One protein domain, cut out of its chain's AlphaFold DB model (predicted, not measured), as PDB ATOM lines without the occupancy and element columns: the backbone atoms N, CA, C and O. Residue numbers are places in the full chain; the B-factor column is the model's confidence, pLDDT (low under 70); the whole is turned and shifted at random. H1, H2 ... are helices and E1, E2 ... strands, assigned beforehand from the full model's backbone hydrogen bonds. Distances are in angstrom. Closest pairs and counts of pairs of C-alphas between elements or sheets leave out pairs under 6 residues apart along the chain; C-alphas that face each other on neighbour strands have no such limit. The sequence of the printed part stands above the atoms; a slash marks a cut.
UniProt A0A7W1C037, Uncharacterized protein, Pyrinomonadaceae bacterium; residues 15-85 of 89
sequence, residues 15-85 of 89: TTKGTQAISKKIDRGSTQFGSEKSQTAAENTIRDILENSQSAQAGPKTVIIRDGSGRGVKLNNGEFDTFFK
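AT A GLANCE: This is residues 15 to 85 of the 89 residues of an uncharacterized protein of Pyrinomonadaceae bacterium (UniProt A0A7W1C037). A strongly twisted sheet of four strands has both named helices on one face and no named helix on the other: H2 crosses over the strands, and H1 runs along the edge strand E4, about perpendicular to H2. The printed part has 71 residues, in the order H1, H2, E1, E2, E3, E4; the sheet order is E1 - E2 - E3 - E4, all antiparallel. The class is mixed, helices and strands; the whole is compact, with a radius of gyration of the C-alphas of 11.2 A and spans of 32 by 24 by 20 A.

IN THESE COORDINATES: H1, residues 15 to 27, begins at C-alpha 15 (624.940, 485.043, 475.029) and is 18.3 A long. H2, residues 39 to 51, measures 18.2 A. E1 is residues 53 to 58, 13.1 A; E2, 62 to 67, 16.7 A; E3, 72 to 76, 13.3 A; E4, 79 to 84, 14.0 A, ending at C-alpha 84 (627.847, 498.116, 465.499).

HOW THE PARTS SIT: The strands form a meander, each the antiparallel neighbour of the one before, in three hairpins. N 57 and O 64 of E1 and E2 are 2.8 A apart, N 73 and O 65 of E3 and E2 2.8 A, and N 74 and O 82 of E3 and E4 2.8 A, within hydrogen-bond range. H2 on one face of the sheet makes two layers, helix over strands; its height over the sheet is 9.1 A, and it runs across the strands, at 85 degrees to E3 on the local plane. The closest C-alphas of H2 and E2 are those of Ile 49 and Asp 67, 5.4 A. H1, on the same face, runs along E4, at 4 degrees on the local plane; their closest C-alphas, Ala 21 and Thr 82, are 5.6 A apart. H2 touches H1 with residues 39 to 43 alone; the closest C-alphas, Thr 19 and Gln 39, are 4.9 A apart. In H1 and H2 every O i to N i+4 pair is within hydrogen-bond range. E1 and E4 are apart.

THE WHOLE: The C-alphas farthest apart, of Ser 35 and Pro 60, are 33.2 A apart. The printed part has no cut; the link from H1 to H2, 11 residues, is long, and the others are tight. Mean pLDDT of the printed part is 85.4; residue 15 alone is under 70.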
ATOM      1  N   THR A  15     623.909 484.814 474.008       63.12
ATOM      2  CA  THR A  15     624.940 485.043 475.029       63.12
ATOM      3  C   THR A  15     626.366 484.733 474.559       63.12
ATOM      4  O   THR A  15     627.293 485.505 474.819       63.12
ATOM      5  N   THR A  16     626.570 483.659 473.791       70.00
ATOM      6  CA  THR A  16     627.879 483.336 473.192       70.00
ATOM      7  C   THR A  16     628.219 484.317 472.065       70.00
ATOM      8  O   THR A  16     629.380 484.705 471.912       70.00
ATOM      9  N   LYS A  17     627.214 484.750 471.286       79.69
ATOM     10  CA  LYS A  17     627.387 485.744 470.210       79.69
ATOM     11  C   LYS A  17     627.757 487.117 470.768       79.69
ATOM     12  O   LYS A  17     628.712 487.719 470.285       79.69
ATOM     13  N   GLY A  18     627.073 487.571 471.821       83.31
ATOM     14  CA  GLY A  18     627.396 488.810 472.537       83.31
ATOM     15  C   GLY A  18     628.831 488.818 473.056       83.31
ATOM     16  O   GLY A  18     629.589 489.741 472.758       83.31
ATOM     17  N   THR A  19     629.245 487.747 473.739       87.06
ATOM     18  CA  THR A  19     630.609 487.623 474.289       87.06
ATOM     19  C   THR A  19     631.684 487.669 473.196       87.06
ATOM     20  O   THR A  19     632.683 488.381 473.321       87.06
ATOM     21  N   GLN A  20     631.485 486.955 472.083       87.50
ATOM     22  CA  GLN A  20     632.415 486.990 470.948       87.50
ATOM     23  C   GLN A  20     632.446 488.367 470.274       87.50
ATOM     24  O   GLN A  20     633.515 488.871 469.924       87.50
ATOM     25  N   ALA A  21     631.280 488.992 470.108       88.38
ATOM     26  CA  ALA A  21     631.167 490.298 469.480       88.38
ATOM     27  C   ALA A  21     631.845 491.389 470.320       88.38
ATOM     28  O   ALA A  21     632.596 492.183 469.749       88.38
ATOM     29  N   ILE A  22     631.637 491.418 471.646       87.00
ATOM     30  CA  ILE A  22     632.293 492.401 472.524       87.00
ATOM     31  C   ILE A  22     633.802 492.161 472.565       87.00
ATOM     32  O   ILE A  22     634.569 493.103 472.380       87.00
ATOM     33  N   SER A  23     634.237 490.898 472.660       89.06
ATOM     34  CA  SER A  23     635.662 490.546 472.660       89.06
ATOM     35  C   SER A  23     636.354 491.073 471.407       89.06
ATOM     36  O   SER A  23     637.359 491.770 471.500       89.06
ATOM     37  N   LYS A  24     635.742 490.869 470.233       88.75
ATOM     38  CA  LYS A  24     636.253 491.380 468.956       88.75
ATOM     39  C   LYS A  24     636.331 492.910 468.901       88.75
ATOM     40  O   LYS A  24     637.169 493.439 468.175       88.75
ATOM     41  N   LYS A  25     635.459 493.638 469.607       87.12
ATOM     42  CA  LYS A  25     635.535 495.107 469.695       87.12
ATOM     43  C   LYS A  25     636.693 495.546 470.576       87.12
ATOM     44  O   LYS A  25     637.455 496.414 470.159       87.12
ATOM     45  N   ILE A  26     636.847 494.909 471.730       86.31
ATOM     46  CA  ILE A  26     637.932 495.178 472.674       86.31
ATOM     47  C   ILE A  26     639.284 494.867 472.019       86.31
ATOM     48  O   ILE A  26     640.172 495.712 472.029       86.31
ATOM     49  N   ASP A  27     639.409 493.725 471.335       87.56
ATOM     50  CA  ASP A  27     640.621 493.339 470.591       87.56
ATOM     51  C   ASP A  27     640.971 494.297 469.446       87.56
ATOM     52  O   ASP A  27     642.130 494.433 469.070       87.56
ATOM     53  N   ARG A  28     639.977 495.001 468.895       85.25
ATOM     54  CA  ARG A  28     640.184 496.056 467.890       85.25
ATOM     55  C   ARG A  28     640.461 497.434 468.502       85.25
ATOM     56  O   ARG A  28     640.470 498.417 467.765       85.25
ATOM     57  N   GLY A  29     640.643 497.525 469.820       81.56
ATOM     58  CA  GLY A  29     640.932 498.772 470.532       81.56
ATOM     59  C   GLY A  29     639.716 499.682 470.730       81.56
ATOM     60  O   GLY A  29     639.865 500.892 470.873       81.56
ATOM     61  N   SER A  30     638.496 499.138 470.697       82.00
ATOM     62  CA  SER A  30     637.280 499.936 470.870       82.00
ATOM     63  C   SER A  30     637.046 500.247 472.353       82.00
ATOM     64  O   SER A  30     636.395 499.478 473.054       82.00
ATOM     65  N   THR A  31     637.529 501.400 472.818       81.00
ATOM     66  CA  THR A  31     637.424 501.849 474.224       81.00
ATOM     67  C   THR A  31     635.985 501.999 474.724       81.00
ATOM     68  O   THR A  31     635.718 501.834 475.908       81.00
ATOM     69  N   GLN A  32     635.038 502.249 473.817       79.94
ATOM     70  CA  GLN A  32     633.616 502.421 474.132       79.94
ATOM     71  C   GLN A  32     632.953 501.149 474.694       79.94
ATOM     72  O   GLN A  32     631.926 501.241 475.352       79.94
ATOM     73  N   PHE A  33     633.507 499.962 474.432       81.62
ATOM     74  CA  PHE A  33     632.938 498.685 474.886       81.62
ATOM     75  C   PHE A  33     633.628 498.143 476.153       81.62
ATOM     76  O   PHE A  33     633.434 496.985 476.508       81.62
ATOM     77  N   GLY A  34     634.432 498.972 476.830       82.44
ATOM     78  CA  GLY A  34     635.186 498.586 478.022       82.44
ATOM     79  C   GLY A  34     636.385 497.683 477.717       82.44
ATOM     80  O   GLY A  34     636.881 497.638 476.593       82.44
ATOM     81  N   SER A  35     636.874 496.983 478.741       84.31
ATOM     82  CA  SER A  35     637.989 496.023 478.656       84.31
ATOM     83  C   SER A  35     637.588 494.593 479.033       84.31
ATOM     84  O   SER A  35     638.360 493.653 478.828       84.31
ATOM     85  N   GLU A  36     636.372 494.402 479.547       86.31
ATOM     86  CA  GLU A  36     635.888 493.117 480.038       86.31
ATOM     87  C   GLU A  36     635.326 492.243 478.912       86.31
ATOM     88  O   GLU A  36     634.311 492.546 478.285       86.31
ATOM     89  N   LYS A  37     635.969 491.096 478.689       84.88
ATOM     90  CA  LYS A  37     635.571 490.098 477.687       84.88
ATOM     91  C   LYS A  37     634.700 489.004 478.308       84.88
ATOM     92  O   LYS A  37     635.045 487.826 478.270       84.88
ATOM     93  N   SER A  38     633.594 489.397 478.931       84.50
ATOM     94  CA  SER A  38     632.689 488.477 479.628       84.50
ATOM     95  C   SER A  38     631.276 488.519 479.053       84.50
ATOM     96  O   SER A  38     630.862 489.490 478.415       84.50
ATOM     97  N   GLN A  39     630.520 487.447 479.290       82.44
ATOM     98  CA  GLN A  39     629.112 487.382 478.906       82.44
ATOM     99  C   GLN A  39     628.301 488.480 479.595       82.44
ATOM    100  O   GLN A  39     627.560 489.201 478.936       82.44
ATOM    101  N   THR A  40     628.514 488.660 480.898       85.31
ATOM    102  CA  THR A  40     627.851 489.697 481.689       85.31
ATOM    103  C   THR A  40     628.152 491.095 481.154       85.31
ATOM    104  O   THR A  40     627.233 491.896 481.018       85.31
ATOM    105  N   ALA A  41     629.402 491.380 480.767       85.44
ATOM    106  CA  ALA A  41     629.763 492.661 480.159       85.44
ATOM    107  C   ALA A  41     629.055 492.880 478.812       85.44
ATOM    108  O   ALA A  41     628.541 493.971 478.555       85.44
ATOM    109  N   ALA A  42     628.968 491.846 477.968       86.25
ATOM    110  CA  ALA A  42     628.230 491.918 476.709       86.25
ATOM    111  C   ALA A  42     626.735 492.183 476.932       86.25
ATOM    112  O   ALA A  42     626.181 493.083 476.307       86.25
ATOM    113  N   GLU A  43     626.094 491.432 477.829       87.44
ATOM    114  CA  GLU A  43     624.670 491.578 478.153       87.44
ATOM    115  C   GLU A  43     624.361 492.964 478.729       87.44
ATOM    116  O   GLU A  43     623.422 493.619 478.274       87.44
ATOM    117  N   ASN A  44     625.186 493.446 479.665       88.31
ATOM    118  CA  ASN A  44     625.057 494.788 480.229       88.31
ATOM    119  C   ASN A  44     625.214 495.859 479.151       88.31
ATOM    120  O   ASN A  44     624.405 496.775 479.083       88.31
ATOM    121  N   THR A  45     626.199 495.717 478.259       87.69
ATOM    122  CA  THR A  45     626.418 496.682 477.174       87.69
ATOM    123  C   THR A  45     625.261 496.692 476.176       87.69
ATOM    124  O   THR A  45     624.860 497.755 475.715       87.69
ATOM    125  N   ILE A  46     624.703 495.527 475.830       87.94
ATOM    126  CA  ILE A  46     623.535 495.444 474.942       87.94
ATOM    127  C   ILE A  46     622.344 496.153 475.583       87.94
ATOM    128  O   ILE A  46     621.734 496.990 474.924       87.94
ATOM    129  N   ARG A  47     622.036 495.851 476.850       87.94
ATOM    130  CA  ARG A  47     620.938 496.505 477.579       87.94
ATOM    131  C   ARG A  47     621.124 498.012 477.631       87.94
ATOM    132  O   ARG A  47     620.240 498.734 477.195       87.94
ATOM    133  N   ASP A  48     622.307 498.458 478.026       89.12
ATOM    134  CA  ASP A  48     622.637 499.873 478.142       89.12
ATOM    135  C   ASP A  48     622.493 500.620 476.802       89.12
ATOM    136  O   ASP A  48     621.966 501.729 476.768       89.12
ATOM    137  N   ILE A  49     622.874 500.001 475.675       89.12
ATOM    138  CA  ILE A  49     622.665 500.572 474.331       89.12
ATOM    139  C   ILE A  49     621.180 500.622 473.958       89.12
ATOM    140  O   ILE A  49     620.755 501.573 473.305       89.12
ATOM    141  N   LEU A  50     620.402 499.595 474.306       87.44
ATOM    142  CA  LEU A  50     618.968 499.551 474.016       87.44
ATOM    143  C   LEU A  50     618.203 500.589 474.851       87.44
ATOM    144  O   LEU A  50     617.354 501.293 474.306       87.44
ATOM    145  N   GLU A  51     618.538 500.723 476.134       89.00
ATOM    146  CA  GLU A  51     617.929 501.676 477.067       89.00
ATOM    147  C   GLU A  51     618.303 503.125 476.739       89.00
ATOM    148  O   GLU A  51     617.435 503.992 476.707       89.00
ATOM    149  N   ASN A  52     619.572 503.389 476.409       88.62
ATOM    150  CA  ASN A  52     620.059 504.720 476.023       88.62
ATOM    151  C   ASN A  52     620.032 504.950 474.503       88.62
ATOM    152  O   ASN A  52     620.776 505.784 473.970       88.62
ATOM    153  N   SER A  53     619.208 504.189 473.781       86.94
ATOM    154  CA  SER A  53     619.127 504.304 472.332       86.94
ATOM    155  C   SER A  53     618.583 505.672 471.927       86.94
ATOM    156  O   SER A  53     617.505 506.095 472.335       86.94
ATOM    157  N   GLN A  54     619.345 506.383 471.098       85.44
ATOM    158  CA  GLN A  54     618.940 507.680 470.551       85.44
ATOM    159  C   GLN A  54     618.446 507.563 469.114       85.44
ATOM    160  O   GLN A  54     617.677 508.395 468.641       85.44
ATOM    161  N   SER A  55     618.912 506.545 468.390       84.19
ATOM    162  CA  SER A  55     618.505 506.314 467.011       84.19
ATOM    163  C   SER A  55     618.392 504.828 466.713       84.19
ATOM    164  O   SER A  55     619.211 504.016 467.150       84.19
ATOM    165  N   ALA A  56     617.375 504.484 465.928       85.56
ATOM    166  CA  ALA A  56     617.189 503.156 465.379       85.56
ATOM    167  C   ALA A  56     617.022 503.267 463.862       85.56
ATOM    168  O   ALA A  56     616.160 503.986 463.363       85.56
ATOM    169  N   GLN A  57     617.857 502.549 463.121       86.75
ATOM    170  CA  GLN A  57     617.742 502.394 461.680       86.75
ATOM    171  C   GLN A  57     617.155 501.013 461.396       86.75
ATOM    172  O   GLN A  57     617.850 499.999 461.505       86.75
ATOM    173  N   ALA A  58     615.872 500.980 461.048       87.06
ATOM    174  CA  ALA A  58     615.181 499.761 460.654       87.06
ATOM    175  C   ALA A  58     615.342 499.517 459.146       87.06
ATOM    176  O   ALA A  58     615.039 500.372 458.319       87.06
ATOM    177  N   GLY A  59     615.841 498.338 458.797       85.50
ATOM    178  CA  GLY A  59     615.809 497.760 457.459       85.50
ATOM    179  C   GLY A  59     614.890 496.532 457.417       85.50
ATOM    180  O   GLY A  59     614.344 496.129 458.441       85.50
ATOM    181  N   PRO A  60     614.744 495.879 456.252       82.94
ATOM    182  CA  PRO A  60     613.749 494.818 456.046       82.94
ATOM    183  C   PRO A  60     613.950 493.568 456.920       82.94
ATOM    184  O   PRO A  60     612.994 492.852 457.191       82.94
ATOM    185  N   LYS A  61     615.184 493.284 457.350       86.94
ATOM    186  CA  LYS A  61     615.521 492.156 458.245       86.94
ATOM    187  C   LYS A  61     616.474 492.542 459.368       86.94
ATOM    188  O   LYS A  61     616.781 491.723 460.225       86.94
ATOM    189  N   THR A  62     616.974 493.769 459.348       89.88
ATOM    190  CA  THR A  62     618.052 494.221 460.218       89.88
ATOM    191  C   THR A  62     617.629 495.505 460.889       89.88
ATOM    192  O   THR A  62     617.192 496.424 460.207       89.88
ATOM    193  N   VAL A  63     617.825 495.603 462.195       89.81
ATOM    194  CA  VAL A  63     617.635 496.844 462.943       89.81
ATOM    195  C   VAL A  63     618.968 497.223 463.565       89.81
ATOM    196  O   VAL A  63     619.591 496.412 464.242       89.81
ATOM    197  N   ILE A  64     619.440 498.438 463.310       90.56
ATOM    198  CA  ILE A  64     620.649 498.972 463.938       90.56
ATOM    199  C   ILE A  64     620.210 499.999 464.965       90.56
ATOM    200  O   ILE A  64     619.642 501.021 464.600       90.56
ATOM    201  N   ILE A  65     620.503 499.745 466.231       90.06
ATOM    202  CA  ILE A  65     620.182 500.636 467.343       90.06
ATOM    203  C   ILE A  65     621.487 501.254 467.828       90.06
ATOM    204  O   ILE A  65     622.480 500.540 467.982       90.06
ATOM    205  N   ARG A  66     621.516 502.573 468.014       89.50
ATOM    206  CA  ARG A  66     622.707 503.312 468.446       89.50
ATOM    207  C   ARG A  66     622.392 504.213 469.627       89.50
ATOM    208  O   ARG A  66     621.346 504.866 469.652       89.50
ATOM    209  N   ASP A  67     623.335 504.275 470.556       87.69
ATOM    210  CA  ASP A  67     623.317 505.220 471.666       87.69
ATOM    211  C   ASP A  67     624.073 506.512 471.306       87.69
ATOM    212  O   ASP A  67     624.776 506.593 470.293       87.69
ATOM    213  N   GLY A  68     623.937 507.530 472.159       81.19
ATOM    214  CA  GLY A  68     624.620 508.819 471.986       81.19
ATOM    215  C   GLY A  68     626.140 508.752 472.146       81.19
ATOM    216  O   GLY A  68     626.856 509.603 471.625       81.19
ATOM    217  N   SER A  69     626.654 507.705 472.798       82.25
ATOM    218  CA  SER A  69     628.095 507.469 472.934       82.25
ATOM    219  C   SER A  69     628.722 506.938 471.648       82.25
ATOM    220  O   SER A  69     629.941 506.802 471.584       82.25
ATOM    221  N   GLY A  70     627.914 506.603 470.635       79.25
ATOM    222  CA  GLY A  70     628.351 506.027 469.369       79.25
ATOM    223  C   GLY A  70     628.468 504.504 469.385       79.25
ATOM    224  O   GLY A  70     628.861 503.921 468.380       79.25
ATOM    225  N   ARG A  71     628.121 503.823 470.473       87.25
ATOM    226  CA  ARG A  71     627.977 502.366 470.477       87.25
ATOM    227  C   ARG A  71     626.682 502.003 469.759       87.25
ATOM    228  O   ARG A  71     625.743 502.788 469.648       87.25
ATOM    229  N   GLY A  72     626.623 500.783 469.251       89.81
ATOM    230  CA  GLY A  72     625.390 500.284 468.673       89.81
ATOM    231  C   GLY A  72     625.301 498.778 468.706       89.81
ATOM    232  O   GLY A  72     626.308 498.075 468.814       89.81
ATOM    233  N   VAL A  73     624.083 498.284 468.563       90.94
ATOM    234  CA  VAL A  73     623.776 496.870 468.384       90.94
ATOM    235  C   VAL A  73     623.051 496.690 467.062       90.94
ATOM    236  O   VAL A  73     622.238 497.515 466.648       90.94
ATOM    237  N   LYS A  74     623.386 495.612 466.366       90.19
ATOM    238  CA  LYS A  74     622.680 495.156 465.180       90.19
ATOM    239  C   LYS A  74     621.841 493.956 465.585       90.19
ATOM    240  O   LYS A  74     622.382 492.964 466.073       90.19
ATOM    241  N   LEU A  75     620.546 494.059 465.348       88.75
ATOM    242  CA  LEU A  75     619.587 492.976 465.469       88.75
ATOM    243  C   LEU A  75     619.270 492.445 464.066       88.75
ATOM    244  O   LEU A  75     619.120 493.244 463.141       88.75
ATOM    245  N   ASN A  76     619.143 491.130 463.882       88.00
ATOM    246  CA  ASN A  76     618.497 490.564 462.692       88.00
ATOM    247  C   ASN A  76     617.274 489.767 463.104       88.00
ATOM    248  O   ASN A  76     617.359 488.937 464.001       88.00
ATOM    249  N   ASN A  77     616.151 490.015 462.434       86.62
ATOM    250  CA  ASN A  77     614.858 489.413 462.757       86.62
ATOM    251  C   ASN A  77     614.482 489.547 464.252       86.62
ATOM    252  O   ASN A  77     613.820 488.677 464.801       86.62
ATOM    253  N   GLY A  78     614.921 490.627 464.909       81.81
ATOM    254  CA  GLY A  78     614.681 490.880 466.336       81.81
ATOM    255  C   GLY A  78     615.705 490.269 467.301       81.81
ATOM    256  O   GLY A  78     615.702 490.646 468.467       81.81
ATOM    257  N   GLU A  79     616.616 489.410 466.836       85.06
ATOM    258  CA  GLU A  79     617.663 488.790 467.666       85.06
ATOM    259  C   GLU A  79     619.001 489.521 467.548       85.06
ATOM    260  O   GLU A  79     619.345 490.051 466.486       85.06
ATOM    261  N   PHE A  80     619.806 489.502 468.615       86.06
ATOM    262  CA  PHE A  80     621.138 490.106 468.586       86.06
ATOM    263  C   PHE A  80     622.077 489.389 467.598       86.06
ATOM    264  O   PHE A  80     622.293 488.176 467.664       86.06
ATOM    265  N   ASP A  81     622.700 490.162 466.704       87.25
ATOM    266  CA  ASP A  81     623.739 489.691 465.779       87.25
ATOM    267  C   ASP A  81     625.128 490.140 466.236       87.25
ATOM    268  O   ASP A  81     625.987 489.319 466.563       87.25
ATOM    269  N   THR A  82     625.369 491.455 466.287       88.50
ATOM    270  CA  THR A  82     626.699 491.979 466.609       88.50
ATOM    271  C   THR A  82     626.666 493.413 467.127       88.50
ATOM    272  O   THR A  82     625.689 494.138 466.944       88.50
ATOM    273  N   PHE A  83     627.773 493.866 467.717       88.88
ATOM    274  CA  PHE A  83     627.959 495.277 468.034       88.88
ATOM    275  C   PHE A  83     628.314 496.070 466.774       88.88
ATOM    276  O   PHE A  83     629.261 495.762 466.039       88.88
ATOM    277  N   PHE A  84     627.578 497.145 466.542       81.75
ATOM    278  CA  PHE A  84     627.847 498.116 465.499       81.75
ATOM    279  C   PHE A  84     628.881 499.144 465.998       81.75
ATOM    280  O   PHE A  84     628.869 499.537 467.161       81.75
ATOM    281  N   LYS A  85     629.819 499.548 465.133       70.50
ATOM    282  CA  LYS A  85     630.731 500.687 465.367       70.50
ATOM    283  C   LYS A  85     630.234 501.832 464.473       70.50
ATOM    284  O   LYS A  85     629.859 501.517 463.343       70.50
TER     285      LYS A  85